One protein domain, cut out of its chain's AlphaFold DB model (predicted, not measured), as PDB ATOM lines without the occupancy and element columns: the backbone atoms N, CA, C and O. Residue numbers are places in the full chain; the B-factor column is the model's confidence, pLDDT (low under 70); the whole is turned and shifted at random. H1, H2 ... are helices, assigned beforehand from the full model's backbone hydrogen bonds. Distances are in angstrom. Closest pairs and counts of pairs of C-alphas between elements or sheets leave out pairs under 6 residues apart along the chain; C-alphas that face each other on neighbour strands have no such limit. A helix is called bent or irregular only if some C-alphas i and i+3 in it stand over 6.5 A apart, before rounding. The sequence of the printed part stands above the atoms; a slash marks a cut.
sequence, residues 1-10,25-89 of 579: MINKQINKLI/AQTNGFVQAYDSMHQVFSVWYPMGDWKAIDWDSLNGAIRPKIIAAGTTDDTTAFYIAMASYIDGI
ATOM      1  N   MET A   1     427.660 398.756 444.414       38.19
ATOM      2  CA  MET A   1     427.261 398.146 445.706       38.19
ATOM      3  C   MET A   1     428.439 397.876 446.647       38.19
ATOM      4  O   MET A   1     428.416 398.415 447.742       38.19
ATOM      5  N   ILE A   2     429.481 397.124 446.256       31.53
ATOM      6  CA  ILE A   2     430.604 396.776 447.163       31.53
ATOM      7  C   ILE A   2     431.430 398.010 447.597       31.53
ATOM      8  O   ILE A   2     431.652 398.187 448.791       31.53
ATOM      9  N   ASN A   3     431.776 398.927 446.682       41.25
ATOM     10  CA  ASN A   3     432.516 400.157 447.033       41.25
ATOM     11  C   ASN A   3     431.718 401.114 447.943       41.25
ATOM     12  O   ASN A   3     432.277 401.661 448.891       41.25
ATOM     13  N   LYS A   4     430.395 401.255 447.736       45.72
ATOM     14  CA  LYS A   4     429.524 402.056 448.625       45.72
ATOM     15  C   LYS A   4     429.468 401.463 450.042       45.72
ATOM     16  O   LYS A   4     429.553 402.211 451.010       45.72
ATOM     17  N   GLN A   5     429.381 400.135 450.194       42.84
ATOM     18  CA  GLN A   5     429.370 399.502 451.523       42.84
ATOM     19  C   GLN A   5     430.722 399.561 452.253       42.84
ATOM     20  O   GLN A   5     430.741 399.703 453.474       42.84
ATOM     21  N   ILE A   6     431.847 399.523 451.529       45.91
ATOM     22  CA  ILE A   6     433.183 399.718 452.121       45.91
ATOM     23  C   ILE A   6     433.332 401.156 452.652       45.91
ATOM     24  O   ILE A   6     433.788 401.344 453.781       45.91
ATOM     25  N   ASN A   7     432.844 402.159 451.914       45.09
ATOM     26  CA  ASN A   7     432.832 403.553 452.376       45.09
ATOM     27  C   ASN A   7     431.891 403.771 453.584       45.09
ATOM     28  O   ASN A   7     432.210 404.568 454.471       45.09
ATOM     29  N   LYS A   8     430.778 403.024 453.694       46.06
ATOM     30  CA  LYS A   8     429.888 403.053 454.878       46.06
ATOM     31  C   LYS A   8     430.608 402.643 456.171       46.06
ATOM     32  O   LYS A   8     430.443 403.318 457.185       46.06
ATOM     33  N   LEU A   9     431.441 401.596 456.145       38.56
ATOM     34  CA  LEU A   9     432.159 401.118 457.342       38.56
ATOM     35  C   LEU A   9     433.190 402.134 457.870       38.56
ATOM     36  O   LEU A   9     433.391 402.246 459.080       38.56
ATOM     37  N   ILE A  10     433.811 402.899 456.967       45.09
ATOM     38  CA  ILE A  10     434.810 403.924 457.303       45.09
ATOM     39  C   ILE A  10     434.129 405.181 457.880       45.09
ATOM     40  O   ILE A  10     434.632 405.794 458.815       45.09
ATOM     41  N   ALA A  25     450.245 422.869 461.018       36.56
ATOM     42  CA  ALA A  25     450.784 423.192 459.677       36.56
ATOM     43  C   ALA A  25     449.642 423.150 458.636       36.56
ATOM     44  O   ALA A  25     449.030 422.108 458.419       36.56
ATOM     45  N   GLN A  26     449.340 424.289 457.998       46.94
ATOM     46  CA  GLN A  26     448.225 424.462 457.044       46.94
ATOM     47  C   GLN A  26     448.277 423.539 455.810       46.94
ATOM     48  O   GLN A  26     447.260 423.343 455.150       46.94
ATOM     49  N   THR A  27     449.399 422.866 455.560       43.47
ATOM     50  CA  THR A  27     449.592 421.920 454.453       43.47
ATOM     51  C   THR A  27     448.785 420.614 454.571       43.47
ATOM     52  O   THR A  27     448.568 419.954 453.557       43.47
ATOM     53  N   ASN A  28     448.264 420.249 455.754       55.47
ATOM     54  CA  ASN A  28     447.502 418.997 455.942       55.47
ATOM     55  C   ASN A  28     445.966 419.144 455.862       55.47
ATOM     56  O   ASN A  28     445.264 418.140 455.742       55.47
ATOM     57  N   GLY A  29     445.421 420.367 455.891       82.31
ATOM     58  CA  GLY A  29     443.969 420.580 455.995       82.31
ATOM     59  C   GLY A  29     443.187 420.354 454.697       82.31
ATOM     60  O   GLY A  29     442.077 419.832 454.738       82.31
ATOM     61  N   PHE A  30     443.747 420.716 453.536       92.62
ATOM     62  CA  PHE A  30     443.014 420.698 452.258       92.62
ATOM     63  C   PHE A  30     442.630 419.290 451.811       92.62
ATOM     64  O   PHE A  30     441.476 419.049 451.464       92.62
ATOM     65  N   VAL A  31     443.588 418.359 451.842       93.56
ATOM     66  CA  VAL A  31     443.349 416.965 451.446       93.56
ATOM     67  C   VAL A  31     442.365 416.313 452.409       93.56
ATOM     68  O   VAL A  31     441.412 415.695 451.955       93.56
ATOM     69  N   GLN A  32     442.535 416.508 453.721       92.12
ATOM     70  CA  GLN A  32     441.624 415.956 454.723       92.12
ATOM     71  C   GLN A  32     440.196 416.508 454.575       92.12
ATOM     72  O   GLN A  32     439.237 415.738 454.602       92.12
ATOM     73  N   ALA A  33     440.051 417.823 454.395       92.56
ATOM     74  CA  ALA A  33     438.751 418.466 454.226       92.56
ATOM     75  C   ALA A  33     438.050 417.998 452.940       92.56
ATOM     76  O   ALA A  33     436.859 417.687 452.958       92.56
ATOM     77  N   TYR A  34     438.796 417.899 451.837       95.31
ATOM     78  CA  TYR A  34     438.285 417.375 450.576       95.31
ATOM     79  C   TYR A  34     437.909 415.891 450.670       95.31
ATOM     80  O   TYR A  34     436.806 415.533 450.264       95.31
ATOM     81  N   ASP A  35     438.777 415.034 451.221       94.69
ATOM     82  CA  ASP A  35     438.533 413.590 451.326       94.69
ATOM     83  C   ASP A  35     437.289 413.316 452.195       94.69
ATOM     84  O   ASP A  35     436.440 412.508 451.816       94.69
ATOM     85  N   SER A  36     437.118 414.061 453.299       92.69
ATOM     86  CA  SER A  36     435.903 414.030 454.132       92.69
ATOM     87  C   SER A  36     434.652 414.409 453.336       92.69
ATOM     88  O   SER A  36     433.650 413.690 453.357       92.69
ATOM     89  N   MET A  37     434.703 415.517 452.592       94.12
ATOM     90  CA  MET A  37     433.574 415.954 451.772       94.12
ATOM     91  C   MET A  37     433.248 414.936 450.674       94.12
ATOM     92  O   MET A  37     432.084 414.591 450.493       94.12
ATOM     93  N   HIS A  38     434.254 414.422 449.967       95.81
ATOM     94  CA  HIS A  38     434.077 413.452 448.889       95.81
ATOM     95  C   HIS A  38     433.452 412.145 449.398       95.81
ATOM     96  O   HIS A  38     432.528 411.603 448.779       95.81
ATOM     97  N   GLN A  39     433.900 411.669 450.563       92.00
ATOM     98  CA  GLN A  39     433.322 410.506 451.231       92.00
ATOM     99  C   GLN A  39     431.846 410.729 451.585       92.00
ATOM    100  O   GLN A  39     431.029 409.830 451.397       92.00
ATOM    101  N   VAL A  40     431.481 411.927 452.050       90.69
ATOM    102  CA  VAL A  40     430.079 412.265 452.319       90.69
ATOM    103  C   VAL A  40     429.279 412.354 451.022       90.69
ATOM    104  O   VAL A  40     428.236 411.727 450.917       90.69
ATOM    105  N   PHE A  41     429.748 413.079 450.011       91.88
ATOM    106  CA  PHE A  41     428.986 413.323 448.782       91.88
ATOM    107  C   PHE A  41     428.706 412.041 448.001       91.88
ATOM    108  O   PHE A  41     427.568 411.811 447.601       91.88
ATOM    109  N   SER A  42     429.708 411.168 447.871       91.69
ATOM    110  CA  SER A  42     429.568 409.880 447.175       91.69
ATOM    111  C   SER A  42     428.561 408.921 447.820       91.69
ATOM    112  O   SER A  42     428.136 407.953 447.186       91.69
ATOM    113  N   VAL A  43     428.168 409.192 449.068       89.69
ATOM    114  CA  VAL A  43     427.186 408.404 449.811       89.69
ATOM    115  C   VAL A  43     425.860 409.137 449.949       89.69
ATOM    116  O   VAL A  43     424.838 408.509 449.727       89.69
ATOM    117  N   TRP A  44     425.863 410.418 450.324       90.94
ATOM    118  CA  TRP A  44     424.687 411.168 450.782       90.94
ATOM    119  C   TRP A  44     424.010 412.016 449.705       90.94
ATOM    120  O   TRP A  44     422.911 412.514 449.946       90.94
ATOM    121  N   TYR A  45     424.645 412.227 448.551       93.69
ATOM    122  CA  TYR A  45     424.023 412.982 447.470       93.69
ATOM    123  C   TYR A  45     422.862 412.172 446.856       93.69
ATOM    124  O   TYR A  45     423.090 411.080 446.330       93.69
ATOM    125  N   PRO A  46     421.618 412.694 446.882       93.81
ATOM    126  CA  PRO A  46     420.409 411.900 446.646       93.81
ATOM    127  C   PRO A  46     420.218 411.463 445.188       93.81
ATOM    128  O   PRO A  46     419.417 410.575 444.910       93.81
ATOM    129  N   MET A  47     420.940 412.083 444.252       94.44
ATOM    130  CA  MET A  47     420.781 411.873 442.808       94.44
ATOM    131  C   MET A  47     422.024 411.258 442.157       94.44
ATOM    132  O   MET A  47     422.168 411.322 440.939       94.44
ATOM    133  N   GLY A  48     422.928 410.657 442.942       93.88
ATOM    134  CA  GLY A  48     424.168 410.077 442.411       93.88
ATOM    135  C   GLY A  48     423.908 409.033 441.325       93.88
ATOM    136  O   GLY A  48     424.513 409.090 440.258       93.88
ATOM    137  N   ASP A  49     422.948 408.138 441.566       92.88
ATOM    138  CA  ASP A  49     422.583 407.083 440.618       92.88
ATOM    139  C   ASP A  49     421.739 407.637 439.448       92.88
ATOM    140  O   ASP A  49     421.968 407.263 438.301       92.88
ATOM    141  N   TRP A  50     420.826 408.587 439.709       94.50
ATOM    142  CA  TRP A  50     420.002 409.260 438.684       94.50
ATOM    143  C   TRP A  50     420.850 409.985 437.631       94.50
ATOM    144  O   TRP A  50     420.607 409.876 436.429       94.50
ATOM    145  N   LYS A  51     421.890 410.682 438.094       95.31
ATOM    146  CA  LYS A  51     422.849 411.406 437.254       95.31
ATOM    147  C   LYS A  51     424.011 410.534 436.772       95.31
ATOM    148  O   LYS A  51     424.856 411.025 436.033       95.31
ATOM    149  N   ALA A  52     424.058 409.259 437.172       95.62
ATOM    150  CA  ALA A  52     425.163 408.338 436.906       95.62
ATOM    151  C   ALA A  52     426.547 408.948 437.216       95.62
ATOM    152  O   ALA A  52     427.475 408.858 436.412       95.62
ATOM    153  N   ILE A  53     426.682 409.593 438.379       95.44
ATOM    154  CA  ILE A  53     427.929 410.258 438.772       95.44
ATOM    155  C   ILE A  53     429.011 409.204 439.013       95.44
ATOM    156  O   ILE A  53     428.940 408.416 439.959       95.44
ATOM    157  N   ASP A  54     430.053 409.234 438.184       96.25
ATOM    158  CA  ASP A  54     431.273 408.466 438.403       96.25
ATOM    159  C   ASP A  54     432.139 409.168 439.459       96.25
ATOM    160  O   ASP A  54     433.015 409.984 439.158       96.25
ATOM    161  N   TRP A  55     431.845 408.874 440.727       96.19
ATOM    162  CA  TRP A  55     432.545 409.455 441.870       96.19
ATOM    163  C   TRP A  55     434.044 409.154 441.863       96.19
ATOM    164  O   TRP A  55     434.823 410.020 442.259       96.19
ATOM    165  N   ASP A  56     434.452 407.975 441.390       96.88
ATOM    166  CA  ASP A  56     435.857 407.565 441.356       96.88
ATOM    167  C   ASP A  56     436.623 408.366 440.295       96.88
ATOM    168  O   ASP A  56     437.695 408.907 440.582       96.88
ATOM    169  N   SER A  57     436.054 408.518 439.097       97.38
ATOM    170  CA  SER A  57     436.624 409.355 438.033       97.38
ATOM    171  C   SER A  57     436.668 410.833 438.432       97.38
ATOM    172  O   SER A  57     437.707 411.489 438.290       97.38
ATOM    173  N   LEU A  58     435.585 411.349 439.026       97.12
ATOM    174  CA  LEU A  58     435.537 412.716 439.546       97.12
ATOM    175  C   LEU A  58     436.626 412.937 440.607       97.12
ATOM    176  O   LEU A  58     437.364 413.922 440.551       97.12
ATOM    177  N   ASN A  59     436.791 411.994 441.536       97.88
ATOM    178  CA  ASN A  59     437.841 412.055 442.545       97.88
ATOM    179  C   ASN A  59     439.242 411.990 441.932       97.88
ATOM    180  O   ASN A  59     440.112 412.787 442.285       97.88
ATOM    181  N   GLY A  60     439.453 411.081 440.978       98.06
ATOM    182  CA  GLY A  60     440.710 410.927 440.251       98.06
ATOM    183  C   GLY A  60     441.130 412.200 439.514       98.06
ATOM    184  O   GLY A  60     442.318 412.516 439.459       98.06
ATOM    185  N   ALA A  61     440.167 412.979 439.014       97.44
ATOM    186  CA  ALA A  61     440.418 414.253 438.345       97.44
ATOM    187  C   ALA A  61     440.687 415.426 439.309       97.44
ATOM    188  O   ALA A  61     441.422 416.358 438.959       97.44
ATOM    189  N   ILE A  62     440.081 415.423 440.502       98.19
ATOM    190  CA  ILE A  62     440.118 416.561 441.435       98.19
ATOM    191  C   ILE A  62     441.170 416.397 442.529       98.19
ATOM    192  O   ILE A  62     441.937 417.330 442.779       98.19
ATOM    193  N   ARG A  63     441.269 415.224 443.157       97.31
ATOM    194  CA  ARG A  63     442.157 414.993 444.304       97.31
ATOM    195  C   ARG A  63     443.628 415.336 444.035       97.31
ATOM    196  O   ARG A  63     444.235 415.969 444.901       97.31
ATOM    197  N   PRO A  64     444.223 415.039 442.859       98.06
ATOM    198  CA  PRO A  64     445.591 415.471 442.559       98.06
ATOM    199  C   PRO A  64     445.768 416.996 442.591       98.06
ATOM    200  O   PRO A  64     446.801 417.486 443.045       98.06
ATOM    201  N   LYS A  65     444.750 417.761 442.170       97.69
ATOM    202  CA  LYS A  65     444.764 419.233 442.213       97.69
ATOM    203  C   LYS A  65     444.704 419.743 443.652       97.69
ATOM    204  O   LYS A  65     445.398 420.698 443.984       97.69
ATOM    205  N   ILE A  66     443.933 419.074 444.511       97.31
ATOM    206  CA  ILE A  66     443.861 419.373 445.948       97.31
ATOM    207  C   ILE A  66     445.211 419.114 446.630       97.31
ATOM    208  O   ILE A  66     445.671 419.951 447.402       97.31
ATOM    209  N   ILE A  67     445.882 418.002 446.310       95.94
ATOM    210  CA  ILE A  67     447.226 417.692 446.829       95.94
ATOM    211  C   ILE A  67     448.240 418.749 446.377       95.94
ATOM    212  O   ILE A  67     449.028 419.230 447.191       95.94
ATOM    213  N   ALA A  68     448.212 419.143 445.101       96.38
ATOM    214  CA  ALA A  68     449.109 420.172 444.575       96.38
ATOM    215  C   ALA A  68     448.883 421.535 445.255       96.38
ATOM    216  O   ALA A  68     449.846 422.195 445.654       96.38
ATOM    217  N   ALA A  69     447.617 421.919 445.453       95.62
ATOM    218  CA  ALA A  69     447.249 423.118 446.198       95.62
ATOM    219  C   ALA A  69     447.740 423.054 447.653       95.62
ATOM    220  O   ALA A  69     448.362 423.997 448.122       95.62
ATOM    221  N   GLY A  70     447.543 421.925 448.344       92.69
ATOM    222  CA  GLY A  70     448.015 421.734 449.720       92.69
ATOM    223  C   GLY A  70     449.541 421.749 449.845       92.69
ATOM    224  O   GLY A  70     450.069 422.319 450.790       92.69
ATOM    225  N   THR A  71     450.263 421.204 448.862       92.75
ATOM    226  CA  THR A  71     451.741 421.199 448.836       92.75
ATOM    227  C   THR A  71     452.330 422.609 448.753       92.75
ATOM    228  O   THR A  71     453.428 422.856 449.246       92.75
ATOM    229  N   THR A  72     451.605 423.529 448.116       91.75
ATOM    230  CA  THR A  72     452.041 424.912 447.872       91.75
ATOM    231  C   THR A  72     451.306 425.940 448.731       91.75
ATOM    232  O   THR A  72     451.552 427.133 448.578       91.75
ATOM    233  N   ASP A  73     450.417 425.486 449.620       89.75
ATOM    234  CA  ASP A  73     449.489 426.319 450.399       89.75
ATOM    235  C   ASP A  73     448.664 427.299 449.528       89.75
ATOM    236  O   ASP A  73     448.284 428.402 449.928       89.75
ATOM    237  N   ASP A  74     448.368 426.901 448.285       94.06
ATOM    238  CA  ASP A  74     447.639 427.728 447.325       94.06
ATOM    239  C   ASP A  74     446.129 427.584 447.526       94.06
ATOM    240  O   ASP A  74     445.430 426.797 446.879       94.06
ATOM    241  N   THR A  75     445.608 428.415 448.423       92.12
ATOM    242  CA  THR A  75     444.176 428.489 448.747       92.12
ATOM    243  C   THR A  75     443.305 428.798 447.516       92.12
ATOM    244  O   THR A  75     442.159 428.354 447.417       92.12
ATOM    245  N   THR A  76     443.843 429.526 446.533       94.06
ATOM    246  CA  THR A  76     443.120 429.841 445.292       94.06
ATOM    247  C   THR A  76     443.044 428.617 444.379       94.06
ATOM    248  O   THR A  76     441.987 428.342 443.811       94.06
ATOM    249  N   ALA A  77     444.127 427.843 444.262       96.31
ATOM    250  CA  ALA A  77     444.113 426.574 443.533       96.31
ATOM    251  C   ALA A  77     443.176 425.549 444.189       96.31
ATOM    252  O   ALA A  77     442.447 424.850 443.482       96.31
ATOM    253  N   PHE A  78     443.129 425.509 445.526       94.81
ATOM    254  CA  PHE A  78     442.156 424.701 446.261       94.81
ATOM    255  C   PHE A  78     440.717 425.096 445.900       94.81
ATOM    256  O   PHE A  78     439.917 424.235 445.536       94.81
ATOM    257  N   TYR A  79     440.401 426.396 445.899       94.56
ATOM    258  CA  TYR A  79     439.081 426.887 445.495       94.56
ATOM    259  C   TYR A  79     438.704 426.458 444.071       94.56
ATOM    260  O   TYR A  79     437.597 425.977 443.842       94.56
ATOM    261  N   ILE A  80     439.620 426.605 443.109       96.19
ATOM    262  CA  ILE A  80     439.392 426.220 441.704       96.19
ATOM    263  C   ILE A  80     439.115 424.717 441.585       96.19
ATOM    264  O   ILE A  80     438.221 424.305 440.837       96.19
ATOM    265  N   ALA A  81     439.856 423.889 442.325       96.69
ATOM    266  CA  ALA A  81     439.638 422.448 442.361       96.69
ATOM    267  C   ALA A  81     438.254 422.101 442.939       96.69
ATOM    268  O   ALA A  81     437.539 421.295 442.347       96.69
ATOM    269  N   MET A  82     437.832 422.778 444.010       95.31
ATOM    270  CA  MET A  82     436.492 422.626 444.586       95.31
ATOM    271  C   MET A  82     435.386 423.081 443.627       95.31
ATOM    272  O   MET A  82     434.424 422.353 443.416       95.31
ATOM    273  N   ALA A  83     435.531 424.240 442.979       94.50
ATOM    274  CA  ALA A  83     434.576 424.713 441.973       94.50
ATOM    275  C   ALA A  83     434.460 423.736 440.788       94.50
ATOM    276  O   ALA A  83     433.371 423.518 440.266       94.50
ATOM    277  N   SER A  84     435.571 423.105 440.397       95.69
ATOM    278  CA  SER A  84     435.584 422.069 439.356       95.69
ATOM    279  C   SER A  84     434.901 420.771 439.803       95.69
ATOM    280  O   SER A  84     434.248 420.131 438.986       95.69
ATOM    281  N   TYR A  85     435.029 420.386 441.078       96.31
ATOM    282  CA  TYR A  85     434.307 419.239 441.640       96.31
ATOM    283  C   TYR A  85     432.793 419.451 441.560       96.31
ATOM    284  O   TYR A  85     432.070 418.564 441.123       96.31
ATOM    285  N   ILE A  86     432.331 420.651 441.925       94.44
ATOM    286  CA  ILE A  86     430.911 421.013 441.896       94.44
ATOM    287  C   ILE A  86     430.360 421.105 440.470       94.44
ATOM    288  O   ILE A  86     429.297 420.554 440.205       94.44
ATOM    289  N   ASP A  87     431.095 421.717 439.535       93.88
ATOM    290  CA  ASP A  87     430.700 421.749 438.114       93.88
ATOM    291  C   ASP A  87     430.502 420.331 437.548       93.88
ATOM    292  O   ASP A  87     429.600 420.122 436.745       93.88
ATOM    293  N   GLY A  88     431.279 419.344 438.016       93.69
ATOM    294  CA  GLY A  88     431.171 417.944 437.597       93.69
ATOM    295  C   GLY A  88     429.936 417.187 438.103       93.69
ATOM    296  O   GLY A  88     429.654 416.107 437.591       93.69
ATOM    297  N   ILE A  89     429.193 417.726 439.080       93.94
ATOM    298  CA  ILE A  89     427.946 417.118 439.584       93.94
ATOM    299  C   ILE A  89     426.754 417.468 438.677       93.94
ATOM    300  O   ILE A  89     425.782 416.716 438.626       93.94
TER     301      ILE A  89
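AT A GLANCE: This is residues 1 to 10 and 25 to 89 of the 579 residues of the protein "PDZ domain-containing protein" of Bacteroidales bacterium (UniProt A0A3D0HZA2). Three helices, H2, H3 and H4, stand side by side as a small up-and-down bundle, their centres at the corners of a triangle, with H3 packed on both H2 and H4 and the chain turning back on itself at each link. A fourth, short helix, H1, of low confidence, packs at a steep angle on residues 39 to 43 of H2 near one end of the bundle, and is apart from H3 and H4. The printed part has 75 residues with four named helices, in the order H1, H2, H3, H4, and no named strand, and the class is all helix. The whole is compact, with a radius of gyration of the C-alphas of 12.9 A, and spans 36 by 26 by 16 A, the long bundle helices running along the longest span.

IN THESE COORDINATES: The chain begins at Met 1. H1 holds residues 2 to 10, with C-alpha 2 at (430.604, 396.776, 447.163), and measures 13.1 A from first to last C-alpha. After the cut the printed part goes on at Ala 25, and H2 takes residues 26 to 44, from C-alpha 26 at (448.225, 424.462, 457.044), over 27.7 A. H2 is the longest helix by residues and is irregular, since C-alphas 27 and 30 are 7.0 A apart. Residues 45 to 54 then lead to H3, residues 55 to 72, 25.6 A long. H3 has a kink of 33 degrees near residue 62 and is irregular, but only just: C-alphas 61 and 64 are 6.8 A apart. H4 holds residues 75 to 87 and ends at C-alpha 87 at (430.700, 421.749, 438.114), 18.4 A from its first C-alpha.

HOW THE PARTS SIT: H3 touches H2, and the closest C-alphas are those of Thr 27 and Gly 70, 5.0 A apart. Their lines stand at a shallow tilt of 14 degrees and they run opposite ways, a helical hairpin. H3 and H4 are a second helical hairpin: they touch, with the closest C-alphas, those of Ala 69 and Phe 78, 5.3 A apart, at a shallow tilt of 9 degrees, opposite ways. H2 and H4 are close but not clearly touching, with the closest C-alphas, those of Phe 30 and Phe 78, 7.3 A apart. These two run the same way at a shallow tilt of 10 degrees. H1 touches H2 at its residues 39 to 43 alone, and the closest C-alphas are those of Lys 4 and Val 43, 6.9 A apart. Here the tilt is steep, 54 degrees, and the two run opposite ways. H1 is apart from H3 and from H4. The helix packing is mostly aligned, but only just, with 2 of 3 touching pairs at a shallow tilt. In H4 every O i to N i+4 pair is within hydrogen-bond range; in H1 4 of 5 are, in H2 11 of 15 and in H3 12 of 14.

THE WHOLE: The two C-alphas farthest apart are those of Ala 25 and Trp 50, at 39.8 A, and the first and last printed C-alphas, of Met 1 and Ile 89, are 19.9 A apart. Residues 11 to 24 are cut out and not printed, and C-alphas 10 and 25 stand 25.1 A apart across this cut. Of the links that are printed whole, H2 to H3 is short, with 10 residues, and H3 to H4 is tight, with 2 residues. The mean pLDDT of the printed part is 84.8; residues 1 to 10 and 25 to 28 are under 70, and the mean in H1 is 42, against 96 in H3 and 95 in H4.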